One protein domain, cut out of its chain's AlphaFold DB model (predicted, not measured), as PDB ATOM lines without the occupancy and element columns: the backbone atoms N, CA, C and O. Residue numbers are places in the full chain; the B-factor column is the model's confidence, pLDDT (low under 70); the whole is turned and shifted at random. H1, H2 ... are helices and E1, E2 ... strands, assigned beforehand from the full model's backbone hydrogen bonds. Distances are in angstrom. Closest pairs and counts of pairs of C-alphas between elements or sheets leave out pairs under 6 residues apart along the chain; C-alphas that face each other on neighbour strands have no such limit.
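Overview. This is residues 2 to 83 of the 152 residues of an uncharacterized protein of Klebsiella variicola (UniProt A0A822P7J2). A long twisted hairpin, E3 and E4, forms the shaft of a rod; at one end E1 and E2 widen it into a four-stranded sheet with short H1 beside E1, and at the other residues 39 to 66 make a looped head with no named element. The printed part has 82 residues, with four named strands and then one named helix, E1 E2 E3 E4 H1. The antiparallel sheet runs E1 E4 E3 E2; the class is mostly strand, though under half of the residues are in named elements. The whole is loose, with a radius of gyration of the C-alphas of 17.0 A and spans of 52 by 24 by 16 A.

Arrangement. Look first at E3, residues 30 to 38, and E4, residues 67 to 77, a hairpin with N 35 and O 71 2.8 A apart, within hydrogen-bond range. E4 bends by 55 degrees at residue 71. Beside E3 find E2, residues 21 to 25, where N 22 and O 32 are 2.8 A apart; E2, E3 and E4 are a meander, each strand the antiparallel neighbour of the one before. E1, residues 8 to 10, has N 9 at 2.8 A from O 76 of E4, completing a Greek key, a meander whose last strand also neighbours the strand before it. H1, residues 78 to 83, is on this strongly twisted sheet at a height of 8.2 A; the closest C-alphas of E1 and H1 are those of Phe 9 and Leu 78, 6.8 A apart. In H1, 1 of 2 O i to N i+4 pairs is within hydrogen-bond range.

Along the chain. Find C-alpha 8 at (31.389, -5.656, -42.067), where E1 begins. E3 is 25.0 A long and E4 27.1 A; E1, E2 and H1 are 7.0, 10.9 and 8.9 A. H1 ends at C-alpha 83, (44.110, 0.245, -39.916).

Size, cuts and confidence. The farthest C-alphas, of Leu 27 and Ser 55, are 52.0 A apart. The printed part has no cut; the link from E3 to E4 is long, with 28 residues. In this model, residues 2 to 5 have pLDDT under 70.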
ATOM      1  N   THR A   2      20.881   4.738 -49.730       29.72
ATOM      2  CA  THR A   2      21.967   4.161 -50.526       29.72
ATOM      3  C   THR A   2      22.574   3.024 -49.720       29.72
ATOM      4  O   THR A   2      23.350   3.279 -48.807       29.72
ATOM      5  N   HIS A   3      22.178   1.784 -50.007       34.94
ATOM      6  CA  HIS A   3      22.901   0.617 -49.513       34.94
ATOM      7  C   HIS A   3      24.300   0.667 -50.130       34.94
ATOM      8  O   HIS A   3      24.490   0.284 -51.287       34.94
ATOM      9  N   SER A   4      25.281   1.198 -49.398       44.97
ATOM     10  CA  SER A   4      26.660   0.833 -49.671       44.97
ATOM     11  C   SER A   4      26.724  -0.680 -49.467       44.97
ATOM     12  O   SER A   4      26.316  -1.189 -48.428       44.97
ATOM     13  N   ASN A   5      27.180  -1.428 -50.474       58.38
ATOM     14  CA  ASN A   5      27.461  -2.868 -50.370       58.38
ATOM     15  C   ASN A   5      28.681  -3.116 -49.453       58.38
ATOM     16  O   ASN A   5      29.608  -3.851 -49.799       58.38
ATOM     17  N   GLU A   6      28.749  -2.426 -48.318       74.06
ATOM     18  CA  GLU A   6      29.875  -2.455 -47.408       74.06
ATOM     19  C   GLU A   6      29.776  -3.681 -46.514       74.06
ATOM     20  O   GLU A   6      28.864  -3.847 -45.707       74.06
ATOM     21  N   GLN A   7      30.750  -4.572 -46.677       88.19
ATOM     22  CA  GLN A   7      30.866  -5.762 -45.853       88.19
ATOM     23  C   GLN A   7      31.533  -5.413 -44.520       88.19
ATOM     24  O   GLN A   7      32.573  -4.746 -44.478       88.19
ATOM     25  N   TRP A   8      30.942  -5.908 -43.433       92.19
ATOM     26  CA  TRP A   8      31.389  -5.656 -42.067       92.19
ATOM     27  C   TRP A   8      32.193  -6.831 -41.526       92.19
ATOM     28  O   TRP A   8      31.806  -7.991 -41.662       92.19
ATOM     29  N   PHE A   9      33.307  -6.530 -40.867       93.75
ATOM     30  CA  PHE A   9      34.224  -7.529 -40.336       93.75
ATOM     31  C   PHE A   9      34.462  -7.335 -38.848       93.75
ATOM     32  O   PHE A   9      34.650  -6.217 -38.373       93.75
ATOM     33  N   SER A  10      34.528  -8.429 -38.096       94.50
ATOM     34  CA  SER A  10      35.071  -8.389 -36.741       94.50
ATOM     35  C   SER A  10      36.551  -7.988 -36.759       94.50
ATOM     36  O   SER A  10      37.229  -8.084 -37.783       94.50
ATOM     37  N   VAL A  11      37.088  -7.610 -35.596       94.00
ATOM     38  CA  VAL A  11      38.526  -7.322 -35.426       94.00
ATOM     39  C   VAL A  11      39.445  -8.482 -35.850       94.00
ATOM     40  O   VAL A  11      40.595  -8.255 -36.225       94.00
ATOM     41  N   ASP A  12      38.929  -9.715 -35.837       93.75
ATOM     42  CA  ASP A  12      39.647 -10.932 -36.230       93.75
ATOM     43  C   ASP A  12      39.471 -11.277 -37.723       93.75
ATOM     44  O   ASP A  12      40.030 -12.264 -38.202       93.75
ATOM     45  N   GLY A  13      38.702 -10.475 -38.471       91.69
ATOM     46  CA  GLY A  13      38.436 -10.669 -39.899       91.69
ATOM     47  C   GLY A  13      37.280 -11.624 -40.205       91.69
ATOM     48  O   GLY A  13      37.183 -12.125 -41.320       91.69
ATOM     49  N   GLN A  14      36.399 -11.905 -39.241       92.50
ATOM     50  CA  GLN A  14      35.187 -12.690 -39.507       92.50
ATOM     51  C   GLN A  14      34.122 -11.798 -40.140       92.50
ATOM     52  O   GLN A  14      33.847 -10.725 -39.607       92.50
ATOM     53  N   LEU A  15      33.512 -12.251 -41.236       92.06
ATOM     54  CA  LEU A  15      32.391 -11.554 -41.864       92.06
ATOM     55  C   LEU A  15      31.187 -11.535 -40.913       92.06
ATOM     56  O   LEU A  15      30.833 -12.565 -40.333       92.06
ATOM     57  N   ILE A  16      30.576 -10.366 -40.763       92.25
ATOM     58  CA  ILE A  16      29.381 -10.140 -39.956       92.25
ATOM     59  C   ILE A  16      28.199  -9.929 -40.897       92.25
ATOM     60  O   ILE A  16      28.304  -9.188 -41.872       92.25
ATOM     61  N   ASP A  17      27.084 -10.597 -40.603       88.44
ATOM     62  CA  ASP A  17      25.822 -10.358 -41.302       88.44
ATOM     63  C   ASP A  17      25.368  -8.919 -41.033       88.44
ATOM     64  O   ASP A  17      25.234  -8.515 -39.876       88.44
ATOM     65  N   GLU A  18      25.131  -8.156 -42.100       85.94
ATOM     66  CA  GLU A  18      24.702  -6.756 -42.056       85.94
ATOM     67  C   GLU A  18      23.452  -6.568 -41.185       85.94
ATOM     68  O   GLU A  18      23.343  -5.580 -40.463       85.94
ATOM     69  N   LYS A  19      22.555  -7.563 -41.140       87.25
ATOM     70  CA  LYS A  19      21.336  -7.529 -40.310       87.25
ATOM     71  C   LYS A  19      21.614  -7.463 -38.808       87.25
ATOM     72  O   LYS A  19      20.717  -7.140 -38.036       87.25
ATOM     73  N   LEU A  20      22.824  -7.826 -38.384       88.06
ATOM     74  CA  LEU A  20      23.251  -7.809 -36.986       88.06
ATOM     75  C   LEU A  20      24.017  -6.532 -36.623       88.06
ATOM     76  O   LEU A  20      24.377  -6.361 -35.455       88.06
ATOM     77  N   VAL A  21      24.299  -5.671 -37.604       91.88
ATOM     78  CA  VAL A  21      25.106  -4.462 -37.445       91.88
ATOM     79  C   VAL A  21      24.213  -3.271 -37.097       91.88
ATOM     80  O   VAL A  21      23.161  -3.057 -37.690       91.88
ATOM     81  N   PHE A  22      24.639  -2.477 -36.119       92.56
ATOM     82  CA  PHE A  22      23.958  -1.270 -35.661       92.56
ATOM     83  C   PHE A  22      24.967  -0.215 -35.183       92.56
ATOM     84  O   PHE A  22      26.156  -0.495 -35.025       92.56
ATOM     85  N   ASN A  23      24.495   1.013 -34.936       92.69
ATOM     86  CA  ASN A  23      25.330   2.171 -34.577       92.69
ATOM     87  C   ASN A  23      26.499   2.378 -35.555       92.69
ATOM     88  O   ASN A  23      27.663   2.428 -35.154       92.69
ATOM     89  N   ILE A  24      26.169   2.458 -36.844       92.19
ATOM     90  CA  ILE A  24      27.137   2.647 -37.921       92.19
ATOM     91  C   ILE A  24      27.700   4.068 -37.864       92.19
ATOM     92  O   ILE A  24      26.961   5.049 -37.829       92.19
ATOM     93  N   ASN A  25      29.026   4.170 -37.873       90.69
ATOM     94  CA  ASN A  25      29.765   5.401 -38.083       90.69
ATOM     95  C   ASN A  25      30.448   5.330 -39.453       90.69
ATOM     96  O   ASN A  25      31.521   4.745 -39.617       90.69
ATOM     97  N   GLU A  26      29.799   5.944 -40.439       84.31
ATOM     98  CA  GLU A  26      30.256   5.959 -41.831       84.31
ATOM     99  C   GLU A  26      31.583   6.715 -42.003       84.31
ATOM    100  O   GLU A  26      32.406   6.344 -42.833       84.31
ATOM    101  N   LEU A  27      31.856   7.729 -41.168       84.19
ATOM    102  CA  LEU A  27      33.059   8.562 -41.293       84.19
ATOM    103  C   LEU A  27      34.347   7.793 -40.988       84.19
ATOM    104  O   LEU A  27      35.399   8.069 -41.564       84.19
ATOM    105  N   ASN A  28      34.289   6.852 -40.046       86.81
ATOM    106  CA  ASN A  28      35.457   6.086 -39.621       86.81
ATOM    107  C   ASN A  28      35.389   4.602 -40.017       86.81
ATOM    108  O   ASN A  28      36.337   3.871 -39.721       86.81
ATOM    109  N   GLY A  29      34.309   4.161 -40.672       89.06
ATOM    110  CA  GLY A  29      34.107   2.775 -41.086       89.06
ATOM    111  C   GLY A  29      34.013   1.806 -39.908       89.06
ATOM    112  O   GLY A  29      34.564   0.704 -39.977       89.06
ATOM    113  N   SER A  30      33.383   2.216 -38.804       93.38
ATOM    114  CA  SER A  30      33.157   1.378 -37.619       93.38
ATOM    115  C   SER A  30      31.670   1.216 -37.329       93.38
ATOM    116  O   SER A  30      30.878   2.117 -37.581       93.38
ATOM    117  N   ALA A  31      31.291   0.071 -36.782       94.56
ATOM    118  CA  ALA A  31      29.940  -0.193 -36.310       94.56
ATOM    119  C   ALA A  31      29.977  -1.190 -35.148       94.56
ATOM    120  O   ALA A  31      31.042  -1.673 -34.743       94.56
ATOM    121  N   ARG A  32      28.815  -1.520 -34.589       94.62
ATOM    122  CA  ARG A  32      28.676  -2.523 -33.531       94.62
ATOM    123  C   ARG A  32      27.782  -3.665 -33.985       94.62
ATOM    124  O   ARG A  32      26.910  -3.478 -34.817       94.62
ATOM    125  N   TYR A  33      27.997  -4.846 -33.423       94.12
ATOM    126  CA  TYR A  33      27.128  -6.000 -33.629       94.12
ATOM    127  C   TYR A  33      26.985  -6.804 -32.341       94.12
ATOM    128  O   TYR A  33      27.855  -6.775 -31.462       94.12
ATOM    129  N   GLU A  34      25.887  -7.544 -32.224       91.06
ATOM    130  CA  GLU A  34      25.658  -8.432 -31.091       91.06
ATOM    131  C   GLU A  34      26.242  -9.826 -31.369       91.06
ATOM    132  O   GLU A  34      25.738 -10.598 -32.190       91.06
ATOM    133  N   LYS A  35      27.311 -10.188 -30.653       89.25
ATOM    134  CA  LYS A  35      27.886 -11.534 -30.701       89.25
ATOM    135  C   LYS A  35      27.186 -12.431 -29.687       89.25
ATOM    136  O   LYS A  35      27.402 -12.307 -28.483       89.25
ATOM    137  N   ASN A  36      26.395 -13.372 -30.191       87.25
ATOM    138  CA  ASN A  36      25.774 -14.417 -29.384       87.25
ATOM    139  C   ASN A  36      26.791 -15.524 -29.065       87.25
ATOM    140  O   ASN A  36      27.472 -16.025 -29.960       87.25
ATOM    141  N   TYR A  37      26.861 -15.939 -27.801       88.75
ATOM    142  CA  TYR A  37      27.656 -17.088 -27.382       88.75
ATOM    143  C   TYR A  37      26.776 -18.315 -27.270       88.75
ATOM    144  O   TYR A  37      25.764 -18.330 -26.566       88.75
ATOM    145  N   THR A  38      27.181 -19.363 -27.968       91.88
ATOM    146  CA  THR A  38      26.504 -20.647 -27.956       91.88
ATOM    147  C   THR A  38      26.649 -21.294 -26.582       91.88
ATOM    148  O   THR A  38      27.748 -21.353 -26.036       91.88
ATOM    149  N   CYS A  39      25.553 -21.805 -26.021       91.31
ATOM    150  CA  CYS A  39      25.600 -22.538 -24.760       91.31
ATOM    151  C   CYS A  39      26.529 -23.750 -24.878       91.31
ATOM    152  O   CYS A  39      26.310 -24.626 -25.716       91.31
ATOM    153  N   SER A  40      27.548 -23.806 -24.020       90.25
ATOM    154  CA  SER A  40      28.567 -24.858 -24.026       90.25
ATOM    155  C   SER A  40      28.008 -26.255 -23.738       90.25
ATOM    156  O   SER A  40      28.542 -27.225 -24.279       90.25
ATOM    157  N   TYR A  41      26.933 -26.343 -22.947       88.81
ATOM    158  CA  TYR A  41      26.284 -27.595 -22.548       88.81
ATOM    159  C   TYR A  41      25.430 -28.186 -23.671       88.81
ATOM    160  O   TYR A  41      25.633 -29.324 -24.072       88.81
ATOM    161  N   CYS A  42      24.508 -27.406 -24.241       90.38
ATOM    162  CA  CYS A  42      23.616 -27.897 -25.299       90.38
ATOM    163  C   CYS A  42      24.120 -27.627 -26.722       90.38
ATOM    164  O   CYS A  42      23.382 -27.857 -27.681       90.38
ATOM    165  N   LYS A  43      25.322 -27.055 -26.866       89.81
ATOM    166  CA  LYS A  43      25.940 -26.672 -28.148       89.81
ATOM    167  C   LYS A  43      24.999 -25.878 -29.066       89.81
ATOM    168  O   LYS A  43      25.020 -26.040 -30.277       89.81
ATOM    169  N   GLY A  44      24.155 -25.024 -28.483       89.62
ATOM    170  CA  GLY A  44      23.254 -24.147 -29.243       89.62
ATOM    171  C   GLY A  44      21.855 -24.694 -29.493       89.62
ATOM    172  O   GLY A  44      20.969 -23.926 -29.840       89.62
ATOM    173  N   SER A  45      21.615 -25.981 -29.246       90.69
ATOM    174  CA  SER A  45      20.315 -26.606 -29.537       90.69
ATOM    175  C   SER A  45      19.177 -26.179 -28.601       90.69
ATOM    176  O   SER A  45      18.013 -26.453 -28.878       90.69
ATOM    177  N   GLY A  46      19.497 -25.592 -27.443       89.81
ATOM    178  CA  GLY A  46      18.529 -25.324 -26.375       89.81
ATOM    179  C   GLY A  46      17.977 -26.589 -25.704       89.81
ATOM    180  O   GLY A  46      17.207 -26.494 -24.750       89.81
ATOM    181  N   ARG A  47      18.384 -27.784 -26.138       89.69
ATOM    182  CA  ARG A  47      17.907 -29.070 -25.622       89.69
ATOM    183  C   ARG A  47      19.070 -29.912 -25.126       89.69
ATOM    184  O   ARG A  47      20.188 -29.801 -25.619       89.69
ATOM    185  N   HIS A  48      18.822 -30.754 -24.136       85.31
ATOM    186  CA  HIS A  48      19.810 -31.729 -23.691       85.31
ATOM    187  C   HIS A  48      19.100 -33.035 -23.337       85.31
ATOM    188  O   HIS A  48      17.937 -33.010 -22.940       85.31
ATOM    189  N   ARG A  49      19.753 -34.182 -23.561       74.62
ATOM    190  CA  ARG A  49      19.074 -35.487 -23.489       74.62
ATOM    191  C   ARG A  49      18.820 -35.972 -22.062       74.62
ATOM    192  O   ARG A  49      17.764 -36.537 -21.825       74.62
ATOM    193  N   ILE A  50      19.779 -35.808 -21.149       71.81
ATOM    194  CA  ILE A  50      19.689 -36.388 -19.794       71.81
ATOM    195  C   ILE A  50      20.248 -35.407 -18.755       71.81
ATOM    196  O   ILE A  50      19.495 -34.781 -18.019       71.81
ATOM    197  N   SER A  51      21.567 -35.202 -18.728       71.44
ATOM    198  CA  SER A  51      22.211 -34.260 -17.800       71.44
ATOM    199  C   SER A  51      21.849 -32.813 -18.148       71.44
ATOM    200  O   SER A  51      21.702 -32.499 -19.320       71.44
ATOM    201  N   TYR A  52      21.713 -31.910 -17.176       75.12
ATOM    202  CA  TYR A  52      21.444 -30.480 -17.441       75.12
ATOM    203  C   TYR A  52      20.167 -30.198 -18.266       75.12
ATOM    204  O   TYR A  52      20.058 -29.148 -18.904       75.12
ATOM    205  N   ALA A  53      19.201 -31.120 -18.274       84.88
ATOM    206  CA  ALA A  53      17.887 -30.948 -18.887       84.88
ATOM    207  C   ALA A  53      16.809 -30.820 -17.801       84.88
ATOM    208  O   ALA A  53      16.890 -31.477 -16.766       84.88
ATOM    209  N   ASN A  54      15.803 -29.970 -18.019       85.69
ATOM    210  CA  ASN A  54      14.612 -29.952 -17.168       85.69
ATOM    211  C   ASN A  54      13.621 -31.054 -17.584       85.69
ATOM    212  O   ASN A  54      13.836 -31.751 -18.577       85.69
ATOM    213  N   SER A  55      12.498 -31.169 -16.870       84.12
ATOM    214  CA  SER A  55      11.428 -32.144 -17.151       84.12
ATOM    215  C   SER A  55      10.833 -32.063 -18.567       84.12
ATOM    216  O   SER A  55      10.165 -32.993 -19.001       84.12
ATOM    217  N   LEU A  56      11.095 -30.980 -19.307       84.88
ATOM    218  CA  LEU A  56      10.657 -30.765 -20.690       84.88
ATOM    219  C   LEU A  56      11.789 -30.972 -21.716       84.88
ATOM    220  O   LEU A  56      11.645 -30.596 -22.879       84.88
ATOM    221  N   GLY A  57      12.951 -31.488 -21.299       85.62
ATOM    222  CA  GLY A  57      14.123 -31.684 -22.160       85.62
ATOM    223  C   GLY A  57      14.846 -30.389 -22.562       85.62
ATOM    224  O   GLY A  57      15.728 -30.411 -23.428       85.62
ATOM    225  N   LYS A  58      14.493 -29.240 -21.965       91.94
ATOM    226  CA  LYS A  58      15.178 -27.962 -22.209       91.94
ATOM    227  C   LYS A  58      16.465 -27.908 -21.403       91.94
ATOM    228  O   LYS A  58      16.473 -28.234 -20.218       91.94
ATOM    229  N   CYS A  59      17.535 -27.432 -22.031       92.06
ATOM    230  CA  CYS A  59      18.805 -27.202 -21.353       92.06
ATOM    231  C   CYS A  59      18.618 -26.172 -20.229       92.06
ATOM    232  O   CYS A  59      18.193 -25.042 -20.485       92.06
ATOM    233  N   THR A  60      18.935 -26.554 -18.993       90.94
ATOM    234  CA  THR A  60      18.769 -25.710 -17.804       90.94
ATOM    235  C   THR A  60      19.757 -24.550 -17.803       90.94
ATOM    236  O   THR A  60      19.368 -23.430 -17.479       90.94
ATOM    237  N   SER A  61      20.992 -24.767 -18.267       88.56
ATOM    238  CA  SER A  61      22.034 -23.732 -18.304       88.56
ATOM    239  C   SER A  61      21.697 -22.546 -19.208       88.56
ATOM    240  O   SER A  61      22.077 -21.426 -18.894       88.56
ATOM    241  N   CYS A  62      20.984 -22.761 -20.317       90.38
ATOM    242  CA  CYS A  62      20.539 -21.679 -21.208       90.38
ATOM    243  C   CYS A  62      19.023 -21.457 -21.185       90.38
ATOM    244  O   CYS A  62      18.495 -20.734 -22.030       90.38
ATOM    245  N   LYS A  63      18.307 -22.111 -20.261       90.94
ATOM    246  CA  LYS A  63      16.839 -22.072 -20.135       90.94
ATOM    247  C   LYS A  63      16.105 -22.345 -21.459       90.94
ATOM    248  O   LYS A  63      15.058 -21.768 -21.739       90.94
ATOM    249  N   GLY A  64      16.660 -23.219 -22.294       88.00
ATOM    250  CA  GLY A  64      16.082 -23.573 -23.591       88.00
ATOM    251  C   GLY A  64      16.399 -22.635 -24.758       88.00
ATOM    252  O   GLY A  64      15.983 -22.923 -25.873       88.00
ATOM    253  N   THR A  65      17.138 -21.544 -24.545       90.50
ATOM    254  CA  THR A  65      17.438 -20.558 -25.606       90.50
ATOM    255  C   THR A  65      18.559 -20.993 -26.549       90.50
ATOM    256  O   THR A  65      18.725 -20.423 -27.621       90.50
ATOM    257  N   GLY A  66      19.393 -21.948 -26.125       89.31
ATOM    258  CA  GLY A  66      20.621 -22.314 -26.832       89.31
ATOM    259  C   GLY A  66      21.761 -21.301 -26.674       89.31
ATOM    260  O   GLY A  66      22.892 -21.595 -27.063       89.31
ATOM    261  N   LYS A  67      21.514 -20.145 -26.049       90.50
ATOM    262  CA  LYS A  67      22.478 -19.053 -25.887       90.50
ATOM    263  C   LYS A  67      22.964 -18.970 -24.441       90.50
ATOM    264  O   LYS A  67      22.182 -19.098 -23.507       90.50
ATOM    265  N   GLN A  68      24.263 -18.771 -24.252       88.44
ATOM    266  CA  GLN A  68      24.859 -18.523 -22.935       88.44
ATOM    267  C   GLN A  68      24.805 -17.041 -22.550       88.44
ATOM    268  O   GLN A  68      24.836 -16.705 -21.373       88.44
ATOM    269  N   GLY A  69      24.723 -16.170 -23.550       86.94
ATOM    270  CA  GLY A  69      24.661 -14.727 -23.402       86.94
ATOM    271  C   GLY A  69      25.032 -14.048 -24.711       86.94
ATOM    272  O   GLY A  69      25.346 -14.713 -25.707       86.94
ATOM    273  N   SER A  70      25.022 -12.724 -24.699       88.00
ATOM    274  CA  SER A  70      25.473 -11.901 -25.808       88.00
ATOM    275  C   SER A  70      26.430 -10.818 -25.325       88.00
ATOM    276  O   SER A  70      26.403 -10.408 -24.167       88.00
ATOM    277  N   LEU A  71      27.331 -10.394 -26.212       91.31
ATOM    278  CA  LEU A  71      28.167  -9.217 -26.002       91.31
ATOM    279  C   LEU A  71      28.112  -8.337 -27.238       91.31
ATOM    280  O   LEU A  71      28.222  -8.825 -28.364       91.31
ATOM    281  N   ILE A  72      28.021  -7.033 -27.012       93.62
ATOM    282  CA  ILE A  72      28.172  -6.042 -28.069       93.62
ATOM    283  C   ILE A  72      29.661  -5.935 -28.400       93.62
ATOM    284  O   ILE A  72      30.490  -5.725 -27.512       93.62
ATOM    285  N   LYS A  73      30.010  -6.103 -29.674       94.75
ATOM    286  CA  LYS A  73      31.379  -5.988 -30.180       94.75
ATOM    287  C   LYS A  73      31.457  -4.984 -31.313       94.75
ATOM    288  O   LYS A  73      30.472  -4.736 -31.998       94.75
ATOM    289  N   GLU A  74      32.648  -4.442 -31.523       94.75
ATOM    290  CA  GLU A  74      32.933  -3.592 -32.675       94.75
ATOM    291  C   GLU A  74      33.195  -4.432 -33.930       94.75
ATOM    292  O   GLU A  74      33.768  -5.528 -33.879       94.75
ATOM    293  N   CYS A  75      32.775  -3.885 -35.061       95.12
ATOM    294  CA  CYS A  75      33.087  -4.359 -36.397       95.12
ATOM    295  C   CYS A  75      33.479  -3.172 -37.279       95.12
ATOM    296  O   CYS A  75      33.231  -2.012 -36.947       95.12
ATOM    297  N   PHE A  76      34.156  -3.470 -38.379       94.31
ATOM    298  CA  PHE A  76      34.819  -2.485 -39.215       94.31
ATOM    299  C   PHE A  76      34.590  -2.806 -40.686       94.31
ATOM    300  O   PHE A  76      34.537  -3.977 -41.066       94.31
ATOM    301  N   THR A  77      34.537  -1.774 -41.521       92.06
ATOM    302  CA  THR A  77      34.718  -1.944 -42.967       92.06
ATOM    303  C   THR A  77      36.120  -2.490 -43.232       92.06
ATOM    304  O   THR A  77      37.035  -2.320 -42.415       92.06
ATOM    305  N   LEU A  78      36.345  -3.131 -44.381       90.00
ATOM    306  CA  LEU A  78      37.666  -3.688 -44.691       90.00
ATOM    307  C   LEU A  78      38.768  -2.613 -44.661       90.00
ATOM    308  O   LEU A  78      39.860  -2.851 -44.138       90.00
ATOM    309  N   GLN A  79      38.474  -1.407 -45.156       88.25
ATOM    310  CA  GLN A  79      39.413  -0.286 -45.145       88.25
ATOM    311  C   GLN A  79      39.842   0.089 -43.720       88.25
ATOM    312  O   GLN A  79      41.027   0.355 -43.485       88.25
ATOM    313  N   MET A  80      38.898   0.110 -42.777       91.81
ATOM    314  CA  MET A  80      39.175   0.402 -41.374       91.81
ATOM    315  C   MET A  80      39.836  -0.789 -40.670       91.81
ATOM    316  O   MET A  80      40.752  -0.598 -39.867       91.81
ATOM    317  N   LEU A  81      39.487  -2.024 -41.039       93.38
ATOM    318  CA  LEU A  81      40.158  -3.223 -40.540       93.38
ATOM    319  C   LEU A  81      41.647  -3.231 -40.912       93.38
ATOM    320  O   LEU A  81      42.466  -3.575 -40.069       93.38
ATOM    321  N   PHE A  82      42.034  -2.765 -42.104       90.56
ATOM    322  CA  PHE A  82      43.452  -2.597 -42.458       90.56
ATOM    323  C   PHE A  82      44.209  -1.658 -41.507       90.56
ATOM    324  O   PHE A  82      45.408  -1.847 -41.308       90.56
ATOM    325  N   LYS A  83      43.528  -0.664 -40.918       91.12
ATOM    326  CA  LYS A  83      44.110   0.245 -39.916       91.12
ATOM    327  C   LYS A  83      44.136  -0.380 -38.517       91.12
ATOM    328  O   LYS A  83      45.072  -0.135 -37.768       91.12
TER     329      LYS A  83